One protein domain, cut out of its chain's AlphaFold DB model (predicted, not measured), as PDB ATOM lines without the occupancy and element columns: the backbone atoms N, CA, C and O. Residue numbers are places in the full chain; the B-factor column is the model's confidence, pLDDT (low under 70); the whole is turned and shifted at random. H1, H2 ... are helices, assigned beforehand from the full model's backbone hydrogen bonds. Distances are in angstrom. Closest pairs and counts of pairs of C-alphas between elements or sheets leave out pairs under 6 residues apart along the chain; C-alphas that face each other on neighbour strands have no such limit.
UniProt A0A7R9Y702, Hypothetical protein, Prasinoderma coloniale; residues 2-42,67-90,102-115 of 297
ATOM      1  N   THR A   2     264.874 149.023 198.261       88.75
ATOM      2  CA  THR A   2     265.640 150.277 198.453       88.75
ATOM      3  C   THR A   2     265.818 151.103 197.177       88.75
ATOM      4  O   THR A   2     265.507 152.291 197.168       88.75
ATOM      5  N   LEU A   3     266.240 150.481 196.068       87.81
ATOM      6  CA  LEU A   3     266.371 151.181 194.784       87.81
ATOM      7  C   LEU A   3     265.035 151.778 194.317       87.81
ATOM      8  O   LEU A   3     265.007 152.906 193.840       87.81
ATOM      9  N   SER A   4     263.919 151.076 194.521       89.31
ATOM     10  CA  SER A   4     262.577 151.564 194.174       89.31
ATOM     11  C   SER A   4     262.175 152.795 194.996       89.31
ATOM     12  O   SER A   4     261.582 153.724 194.451       89.31
ATOM     13  N   LEU A   5     262.538 152.851 196.283       93.50
ATOM     14  CA  LEU A   5     262.316 154.036 197.121       93.50
ATOM     15  C   LEU A   5     263.152 155.230 196.646       93.50
ATOM     16  O   LEU A   5     262.635 156.341 196.530       93.50
ATOM     17  N   LEU A   6     264.422 155.001 196.298       92.19
ATOM     18  CA  LEU A   6     265.271 156.044 195.716       92.19
ATOM     19  C   LEU A   6     264.692 156.547 194.385       92.19
ATOM     20  O   LEU A   6     264.620 157.757 194.167       92.19
ATOM     21  N   GLN A   7     264.184 155.645 193.541       91.38
ATOM     22  CA  GLN A   7     263.502 155.992 192.292       91.38
ATOM     23  C   GLN A   7     262.231 156.820 192.506       91.38
ATOM     24  O   GLN A   7     261.984 157.762 191.752       91.38
ATOM     25  N   LEU A   8     261.443 156.501 193.532       93.94
ATOM     26  CA  LEU A   8     260.261 157.278 193.895       93.94
ATOM     27  C   LEU A   8     260.649 158.686 194.361       93.94
ATOM     28  O   LEU A   8     260.057 159.664 193.906       93.94
ATOM     29  N   SER A   9     261.677 158.802 195.209       93.81
ATOM     30  CA  SER A   9     262.120 160.090 195.762       93.81
ATOM     31  C   SER A   9     262.519 161.096 194.676       93.81
ATOM     32  O   SER A   9     262.050 162.234 194.677       93.81
ATOM     33  N   ARG A  10     263.291 160.665 193.671       93.00
ATOM     34  CA  ARG A  10     263.650 161.512 192.523       93.00
ATOM     35  C   ARG A  10     262.468 161.800 191.600       93.00
ATOM     36  O   ARG A  10     262.416 162.873 191.006       93.00
ATOM     37  N   GLY A  11     261.519 160.866 191.487       93.69
ATOM     38  CA  GLY A  11     260.278 161.071 190.745       93.69
ATOM     39  C   GLY A  11     259.472 162.227 191.334       93.69
ATOM     40  O   GLY A  11     259.026 163.103 190.599       93.69
ATOM     41  N   LEU A  12     259.393 162.309 192.666       95.44
ATOM     42  CA  LEU A  12     258.776 163.440 193.366       95.44
ATOM     43  C   LEU A  12     259.512 164.757 193.083       95.44
ATOM     44  O   LEU A  12     258.873 165.735 192.700       95.44
ATOM     45  N   VAL A  13     260.846 164.774 193.198       95.12
ATOM     46  CA  VAL A  13     261.667 165.973 192.927       95.12
ATOM     47  C   VAL A  13     261.461 166.492 191.500       95.12
ATOM     48  O   VAL A  13     261.387 167.699 191.279       95.12
ATOM     49  N   GLN A  14     261.335 165.589 190.529       94.19
ATOM     50  CA  GLN A  14     261.199 165.931 189.111       94.19
ATOM     51  C   GLN A  14     259.741 166.014 188.635       94.19
ATOM     52  O   GLN A  14     259.498 166.318 187.465       94.19
ATOM     53  N   ALA A  15     258.767 165.772 189.520       95.31
ATOM     54  CA  ALA A  15     257.347 165.641 189.191       95.31
ATOM     55  C   ALA A  15     257.096 164.650 188.031       95.31
ATOM     56  O   ALA A  15     256.417 164.964 187.046       95.31
ATOM     57  N   ARG A  16     257.697 163.458 188.118       94.06
ATOM     58  CA  ARG A  16     257.621 162.377 187.123       94.06
ATOM     59  C   ARG A  16     257.392 161.026 187.781       94.06
ATOM     60  O   ARG A  16     257.829 160.785 188.905       94.06
ATOM     61  N   TRP A  17     256.740 160.126 187.054       93.88
ATOM     62  CA  TRP A  17     256.597 158.745 187.500       93.88
ATOM     63  C   TRP A  17     257.907 157.983 187.291       93.88
ATOM     64  O   TRP A  17     258.573 158.214 186.286       93.88
ATOM     65  N   PRO A  18     258.270 157.017 188.155       89.56
ATOM     66  CA  PRO A  18     259.463 156.188 187.952       89.56
ATOM     67  C   PRO A  18     259.508 155.464 186.596       89.56
ATOM     68  O   PRO A  18     260.590 155.199 186.081       89.56
ATOM     69  N   ALA A  19     258.340 155.172 186.012       89.69
ATOM     70  CA  ALA A  19     258.197 154.545 184.699       89.69
ATOM     71  C   ALA A  19     258.283 155.530 183.514       89.69
ATOM     72  O   ALA A  19     258.270 155.104 182.356       89.69
ATOM     73  N   ASP A  20     258.326 156.843 183.764       91.00
ATOM     74  CA  ASP A  20     258.489 157.829 182.699       91.00
ATOM     75  C   ASP A  20     259.928 157.819 182.159       91.00
ATOM     76  O   ASP A  20     260.881 157.634 182.921       91.00
ATOM     77  N   PRO A  21     260.132 158.064 180.851       90.94
ATOM     78  CA  PRO A  21     261.476 158.149 180.303       90.94
ATOM     79  C   PRO A  21     262.248 159.329 180.916       90.94
ATOM     80  O   PRO A  21     261.684 160.424 181.017       90.94
ATOM     81  N   PRO A  22     263.551 159.180 181.221       91.44
ATOM     82  CA  PRO A  22     264.363 160.241 181.824       91.44
ATOM     83  C   PRO A  22     264.340 161.578 181.066       91.44
ATOM     84  O   PRO A  22     264.317 162.644 181.677       91.44
ATOM     85  N   ALA A  23     264.272 161.545 179.730       90.75
ATOM     86  CA  ALA A  23     264.203 162.752 178.904       90.75
ATOM     87  C   ALA A  23     262.948 163.611 179.169       90.75
ATOM     88  O   ALA A  23     262.958 164.806 178.883       90.75
ATOM     89  N   ALA A  24     261.884 163.049 179.759       90.69
ATOM     90  CA  ALA A  24     260.677 163.792 180.122       90.69
ATOM     91  C   ALA A  24     260.903 164.803 181.260       90.69
ATOM     92  O   ALA A  24     260.036 165.646 181.504       90.69
ATOM     93  N   MET A  25     262.030 164.731 181.976       91.31
ATOM     94  CA  MET A  25     262.417 165.752 182.956       91.31
ATOM     95  C   MET A  25     262.786 167.083 182.290       91.31
ATOM     96  O   MET A  25     262.700 168.135 182.921       91.31
ATOM     97  N   LEU A  26     263.189 167.057 181.014       90.94
ATOM     98  CA  LEU A  26     263.622 168.254 180.307       90.94
ATOM     99  C   LEU A  26     262.437 169.210 180.065       90.94
ATOM    100  O   LEU A  26     261.385 168.790 179.567       90.94
ATOM    101  N   PRO A  27     262.584 170.514 180.366       88.56
ATOM    102  CA  PRO A  27     261.542 171.506 180.137       88.56
ATOM    103  C   PRO A  27     261.024 171.503 178.696       88.56
ATOM    104  O   PRO A  27     261.791 171.592 177.744       88.56
ATOM    105  N   GLY A  28     259.702 171.450 178.530       85.62
ATOM    106  CA  GLY A  28     259.068 171.443 177.208       85.62
ATOM    107  C   GLY A  28     259.067 170.084 176.497       85.62
ATOM    108  O   GLY A  28     258.462 169.977 175.433       85.62
ATOM    109  N   VAL A  29     259.664 169.037 177.078       87.44
ATOM    110  CA  VAL A  29     259.579 167.668 176.552       87.44
ATOM    111  C   VAL A  29     258.409 166.943 177.217       87.44
ATOM    112  O   VAL A  29     258.387 166.732 178.428       87.44
ATOM    113  N   SER A  30     257.401 166.563 176.427       88.44
ATOM    114  CA  SER A  30     256.275 165.765 176.934       88.44
ATOM    115  C   SER A  30     256.678 164.303 177.157       88.44
ATOM    116  O   SER A  30     257.565 163.795 176.476       88.44
ATOM    117  N   VAL A  31     255.981 163.585 178.047       89.38
ATOM    118  CA  VAL A  31     256.211 162.141 178.272       89.38
ATOM    119  C   VAL A  31     256.063 161.345 176.974       89.38
ATOM    120  O   VAL A  31     256.882 160.476 176.685       89.38
ATOM    121  N   ARG A  32     255.056 161.667 176.147       88.62
ATOM    122  CA  ARG A  32     254.873 161.039 174.830       88.62
ATOM    123  C   ARG A  32     256.085 161.273 173.933       88.62
ATOM    124  O   ARG A  32     256.608 160.314 173.380       88.62
ATOM    125  N   ALA A  33     256.549 162.515 173.829       85.50
ATOM    126  CA  ALA A  33     257.684 162.853 172.982       85.50
ATOM    127  C   ALA A  33     259.001 162.252 173.510       85.50
ATOM    128  O   ALA A  33     259.828 161.812 172.724       85.50
ATOM    129  N   ALA A  34     259.169 162.137 174.831       87.88
ATOM    130  CA  ALA A  34     260.289 161.425 175.443       87.88
ATOM    131  C   ALA A  34     260.247 159.913 175.153       87.88
ATOM    132  O   ALA A  34     261.282 159.308 174.890       87.88
ATOM    133  N   ARG A  35     259.055 159.293 175.150       87.81
ATOM    134  CA  ARG A  35     258.878 157.890 174.730       87.81
ATOM    135  C   ARG A  35     259.164 157.720 173.241       87.81
ATOM    136  O   ARG A  35     259.756 156.721 172.855       87.81
ATOM    137  N   GLU A  36     258.757 158.679 172.414       83.44
ATOM    138  CA  GLU A  36     259.091 158.707 170.989       83.44
ATOM    139  C   GLU A  36     260.602 158.885 170.778       83.44
ATOM    140  O   GLU A  36     261.149 158.183 169.944       83.44
ATOM    141  N   LEU A  37     261.302 159.709 171.569       82.00
ATOM    142  CA  LEU A  37     262.769 159.815 171.539       82.00
ATOM    143  C   LEU A  37     263.432 158.473 171.884       82.00
ATOM    144  O   LEU A  37     264.345 158.035 171.194       82.00
ATOM    145  N   ALA A  38     262.925 157.803 172.922       81.75
ATOM    146  CA  ALA A  38     263.422 156.503 173.359       81.75
ATOM    147  C   ALA A  38     263.122 155.372 172.354       81.75
ATOM    148  O   ALA A  38     263.843 154.386 172.310       81.75
ATOM    149  N   ARG A  39     262.061 155.487 171.543       77.12
ATOM    150  CA  ARG A  39     261.674 154.484 170.526       77.12
ATOM    151  C   ARG A  39     262.200 154.800 169.121       77.12
ATOM    152  O   ARG A  39     262.341 153.909 168.292       77.12
ATOM    153  N   GLY A  40     262.403 156.079 168.830       60.06
ATOM    154  CA  GLY A  40     262.474 156.657 167.489       60.06
ATOM    155  C   GLY A  40     263.849 156.658 166.836       60.06
ATOM    156  O   GLY A  40     263.973 157.182 165.735       60.06
ATOM    157  N   SER A  41     264.870 156.058 167.445       51.78
ATOM    158  CA  SER A  41     266.128 155.777 166.738       51.78
ATOM    159  C   SER A  41     266.051 154.523 165.847       51.78
ATOM    160  O   SER A  41     266.974 154.279 165.077       51.78
ATOM    161  N   GLY A  42     264.943 153.764 165.884       42.81
ATOM    162  CA  GLY A  42     264.715 152.573 165.050       42.81
ATOM    163  C   GLY A  42     263.736 152.738 163.876       42.81
ATOM    164  O   GLY A  42     263.436 151.759 163.200       42.81
ATOM    165  N   SER A  67     269.334 157.584 175.968       78.81
ATOM    166  CA  SER A  67     269.401 157.954 177.369       78.81
ATOM    167  C   SER A  67     269.714 159.443 177.518       78.81
ATOM    168  O   SER A  67     270.214 160.121 176.616       78.81
ATOM    169  N   LEU A  68     269.428 159.976 178.704       84.19
ATOM    170  CA  LEU A  68     269.717 161.374 179.005       84.19
ATOM    171  C   LEU A  68     271.227 161.674 178.932       84.19
ATOM    172  O   LEU A  68     271.608 162.766 178.521       84.19
ATOM    173  N   HIS A  69     272.071 160.696 179.283       80.81
ATOM    174  CA  HIS A  69     273.524 160.808 179.180       80.81
ATOM    175  C   HIS A  69     273.990 160.855 177.721       80.81
ATOM    176  O   HIS A  69     274.804 161.703 177.374       80.81
ATOM    177  N   GLU A  70     273.440 160.004 176.850       84.62
ATOM    178  CA  GLU A  70     273.756 160.033 175.415       84.62
ATOM    179  C   GLU A  70     273.333 161.357 174.790       84.62
ATOM    180  O   GLU A  70     274.135 161.995 174.116       84.62
ATOM    181  N   LEU A  71     272.124 161.839 175.098       86.19
ATOM    182  CA  LEU A  71     271.669 163.152 174.644       86.19
ATOM    183  C   LEU A  71     272.607 164.272 175.123       86.19
ATOM    184  O   LEU A  71     272.886 165.197 174.366       86.19
ATOM    185  N   ALA A  72     273.109 164.184 176.359       85.00
ATOM    186  CA  ALA A  72     274.034 165.155 176.938       85.00
ATOM    187  C   ALA A  72     275.472 165.037 176.410       85.00
ATOM    188  O   ALA A  72     276.255 165.965 176.631       85.00
ATOM    189  N   ALA A  73     275.821 163.915 175.779       85.06
ATOM    190  CA  ALA A  73     277.114 163.660 175.152       85.06
ATOM    191  C   ALA A  73     277.134 164.043 173.661       85.06
ATOM    192  O   ALA A  73     278.213 164.201 173.093       85.06
ATOM    193  N   LEU A  74     275.966 164.216 173.029       86.12
ATOM    194  CA  LEU A  74     275.872 164.694 171.651       86.12
ATOM    195  C   LEU A  74     276.437 166.119 171.503       86.12
ATOM    196  O   LEU A  74     276.297 166.941 172.417       86.12
ATOM    197  N   PRO A  75     276.992 166.463 170.324       88.31
ATOM    198  CA  PRO A  75     277.283 167.847 169.974       88.31
ATOM    199  C   PRO A  75     276.051 168.739 170.154       88.31
ATOM    200  O   PRO A  75     274.920 168.325 169.894       88.31
ATOM    201  N   GLU A  76     276.255 169.996 170.556       86.88
ATOM    202  CA  GLU A  76     275.158 170.922 170.874       86.88
ATOM    203  C   GLU A  76     274.137 171.053 169.733       86.88
ATOM    204  O   GLU A  76     272.929 171.081 169.976       86.88
ATOM    205  N   ALA A  77     274.614 171.100 168.484       88.38
ATOM    206  CA  ALA A  77     273.761 171.170 167.301       88.38
ATOM    207  C   ALA A  77     272.843 169.941 167.178       88.38
ATOM    208  O   ALA A  77     271.647 170.097 166.911       88.38
ATOM    209  N   ASP A  78     273.373 168.749 167.452       89.69
ATOM    210  CA  ASP A  78     272.663 167.475 167.342       89.69
ATOM    211  C   ASP A  78     271.697 167.269 168.508       89.69
ATOM    212  O   ASP A  78     270.532 166.934 168.288       89.69
ATOM    213  N   ALA A  79     272.125 167.570 169.738       88.75
ATOM    214  CA  ALA A  79     271.255 167.565 170.913       88.75
ATOM    215  C   ALA A  79     270.075 168.532 170.726       88.75
ATOM    216  O   ALA A  79     268.915 168.188 170.972       88.75
ATOM    217  N   ARG A  80     270.346 169.737 170.203       88.69
ATOM    218  CA  ARG A  80     269.317 170.734 169.897       88.69
ATOM    219  C   ARG A  80     268.392 170.269 168.775       88.69
ATOM    220  O   ARG A  80     267.186 170.505 168.859       88.69
ATOM    221  N   ALA A  81     268.917 169.626 167.735       87.50
ATOM    222  CA  ALA A  81     268.115 169.067 166.651       87.50
ATOM    223  C   ALA A  81     267.206 167.933 167.150       87.50
ATOM    224  O   ALA A  81     266.012 167.932 166.841       87.50
ATOM    225  N   ALA A  82     267.733 167.021 167.971       86.12
ATOM    226  CA  ALA A  82     266.971 165.953 168.607       86.12
ATOM    227  C   ALA A  82     265.844 166.523 169.483       86.12
ATOM    228  O   ALA A  82     264.685 166.143 169.321       86.12
ATOM    229  N   LEU A  83     266.153 167.513 170.329       86.00
ATOM    230  CA  LEU A  83     265.169 168.167 171.191       86.00
ATOM    231  C   LEU A  83     264.119 168.969 170.416       86.00
ATOM    232  O   LEU A  83     262.953 168.966 170.797       86.00
ATOM    233  N   ARG A  84     264.477 169.616 169.302       85.25
ATOM    234  CA  ARG A  84     263.507 170.317 168.438       85.25
ATOM    235  C   ARG A  84     262.449 169.378 167.870       85.25
ATOM    236  O   ARG A  84     261.276 169.742 167.857       85.25
ATOM    237  N   ARG A  85     262.844 168.168 167.453       81.44
ATOM    238  CA  ARG A  85     261.909 167.160 166.917       81.44
ATOM    239  C   ARG A  85     260.842 166.762 167.938       81.44
ATOM    240  O   ARG A  85     259.714 166.478 167.548       81.44
ATOM    241  N   VAL A  86     261.182 166.778 169.229       77.00
ATOM    242  CA  VAL A  86     260.282 166.360 170.318       77.00
ATOM    243  C   VAL A  86     259.567 167.522 171.014       77.00
ATOM    244  O   VAL A  86     258.449 167.344 171.493       77.00
ATOM    245  N   ALA A  87     260.163 168.717 171.042       69.00
ATOM    246  CA  ALA A  87     259.576 169.912 171.652       69.00
ATOM    247  C   ALA A  87     258.520 170.591 170.756       69.00
ATOM    248  O   ALA A  87     257.600 171.223 171.268       69.00
ATOM    249  N   GLY A  88     258.618 170.447 169.427       57.03
ATOM    250  CA  GLY A  88     257.774 171.148 168.447       57.03
ATOM    251  C   GLY A  88     256.411 170.519 168.129       57.03
ATOM    252  O   GLY A  88     255.712 171.019 167.258       57.03
ATOM    253  N   ARG A  89     256.008 169.426 168.790       58.19
ATOM    254  CA  ARG A  89     254.736 168.721 168.505       58.19
ATOM    255  C   ARG A  89     253.561 169.120 169.408       58.19
ATOM    256  O   ARG A  89     252.565 168.399 169.478       58.19
ATOM    257  N   ARG A  90     253.653 170.248 170.118       50.72
ATOM    258  CA  ARG A  90     252.498 170.844 170.808       50.72
ATOM    259  C   ARG A  90     251.640 171.589 169.782       50.72
ATOM    260  O   ARG A  90     251.996 172.690 169.407       50.72
ATOM    261  N   GLY A 102     261.526 179.088 174.065       67.44
ATOM    262  CA  GLY A 102     261.845 179.139 175.494       67.44
ATOM    263  C   GLY A 102     261.969 177.754 176.139       67.44
ATOM    264  O   GLY A 102     262.851 177.538 176.974       67.44
ATOM    265  N   GLY A 103     261.131 176.794 175.731       80.31
ATOM    266  CA  GLY A 103     261.213 175.393 176.165       80.31
ATOM    267  C   GLY A 103     262.546 174.746 175.793       80.31
ATOM    268  O   GLY A 103     263.266 174.271 176.669       80.31
ATOM    269  N   LEU A 104     262.927 174.833 174.516       85.56
ATOM    270  CA  LEU A 104     264.177 174.267 174.005       85.56
ATOM    271  C   LEU A 104     265.418 174.849 174.695       85.56
ATOM    272  O   LEU A 104     266.303 174.103 175.108       85.56
ATOM    273  N   GLY A 105     265.488 176.174 174.855       85.56
ATOM    274  CA  GLY A 105     266.620 176.814 175.535       85.56
ATOM    275  C   GLY A 105     266.725 176.432 177.016       85.56
ATOM    276  O   GLY A 105     267.821 176.379 177.575       85.56
ATOM    277  N   ARG A 106     265.601 176.147 177.684       86.50
ATOM    278  CA  ARG A 106     265.599 175.609 179.056       86.50
ATOM    279  C   ARG A 106     266.007 174.134 179.094       86.50
ATOM    280  O   ARG A 106     266.772 173.773 179.981       86.50
ATOM    281  N   ALA A 107     265.563 173.321 178.136       89.31
ATOM    282  CA  ALA A 107     265.983 171.926 178.005       89.31
ATOM    283  C   ALA A 107     267.498 171.800 177.802       89.31
ATOM    284  O   ALA A 107     268.136 171.058 178.538       89.31
ATOM    285  N   MET A 108     268.078 172.586 176.887       88.62
ATOM    286  CA  MET A 108     269.529 172.607 176.656       88.62
ATOM    287  C   MET A 108     270.299 173.009 177.918       88.62
ATOM    288  O   MET A 108     271.218 172.309 178.324       88.62
ATOM    289  N   ARG A 109     269.870 174.074 178.610       87.00
ATOM    290  CA  ARG A 109     270.500 174.492 179.874       87.00
ATOM    291  C   ARG A 109     270.415 173.427 180.964       87.00
ATOM    292  O   ARG A 109     271.369 173.264 181.715       87.00
ATOM    293  N   MET A 110     269.293 172.714 181.066       88.50
ATOM    294  CA  MET A 110     269.165 171.610 182.016       88.50
ATOM    295  C   MET A 110     270.087 170.450 181.642       88.50
ATOM    296  O   MET A 110     270.780 169.948 182.515       88.50
ATOM    297  N   LEU A 111     270.137 170.071 180.362       88.88
ATOM    298  CA  LEU A 111     271.010 169.017 179.842       88.88
ATOM    299  C   LEU A 111     272.494 169.324 180.096       88.88
ATOM    300  O   LEU A 111     273.267 168.444 180.461       88.88
ATOM    301  N   GLU A 112     272.883 170.588 179.946       84.94
ATOM    302  CA  GLU A 112     274.232 171.073 180.242       84.94
ATOM    303  C   GLU A 112     274.562 171.078 181.735       84.94
ATOM    304  O   GLU A 112     275.722 170.900 182.101       84.94
ATOM    305  N   ALA A 113     273.556 171.289 182.585       86.31
ATOM    306  CA  ALA A 113     273.706 171.302 184.034       86.31
ATOM    307  C   ALA A 113     273.739 169.896 184.651       86.31
ATOM    308  O   ALA A 113     274.037 169.775 185.841       86.31
ATOM    309  N   LEU A 114     273.438 168.844 183.880       88.38
ATOM    310  CA  LEU A 114     273.454 167.481 184.397       88.38
ATOM    311  C   LEU A 114     274.863 167.082 184.856       88.38
ATOM    312  O   LEU A 114     275.842 167.323 184.142       88.38
ATOM    313  N   PRO A 115     274.983 166.428 186.022       87.94
ATOM    314  CA  PRO A 115     276.261 165.918 186.489       87.94
ATOM    315  C   PRO A 115     276.830 164.856 185.543       87.94
ATOM    316  O   PRO A 115     276.179 163.851 185.264       87.94
TER     317      PRO A 115
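What this domain is: This is residues 2 to 42, 67 to 90 and 102 to 115 of the 297 residues of the protein "Hypothetical protein" of Prasinoderma coloniale (UniProt A0A7R9Y702). H1, the longest helix, lies at one end of the model, linked by residues 15 to 21 to a cluster of crossed helices, H3, H4, H5 and H6, round the short H2. The printed part has 79 residues, six helices in order H1 to H6 and no named strand: all helix, compact, radius of gyration of the C-alphas 12.5 A, spans 38 by 24 by 24 A.

How they stand to each other: Start at H1, residues 2 to 14, close to but not clearly touching H2, residues 22 to 25; their closest C-alphas, Gln 14 and Met 25, are 6.3 A apart. Residues 33 to 37 alone of H3, residues 31 to 42, touch H5, residues 76 to 87, at a steep 59 degrees, closest C-alphas Ala 33 and Val 86, 5.1 A. O i to N i+4 pairs are within hydrogen-bond range in 6 of 8 cases in H3.

Where its parts are: Find C-alpha 2 at (265.640, 150.277, 198.453); H1 runs 18.8 A. H6, residues 102 to 113, ends at (273.706, 171.302, 184.034); H4 is residues 68 to 73.

The domain as a whole: Cuts follow residues 42 and 90, with C-alpha gaps of 14.2 A and 13.3 A. Residues 40 to 42, 87 to 90 and 102 have pLDDT under 70.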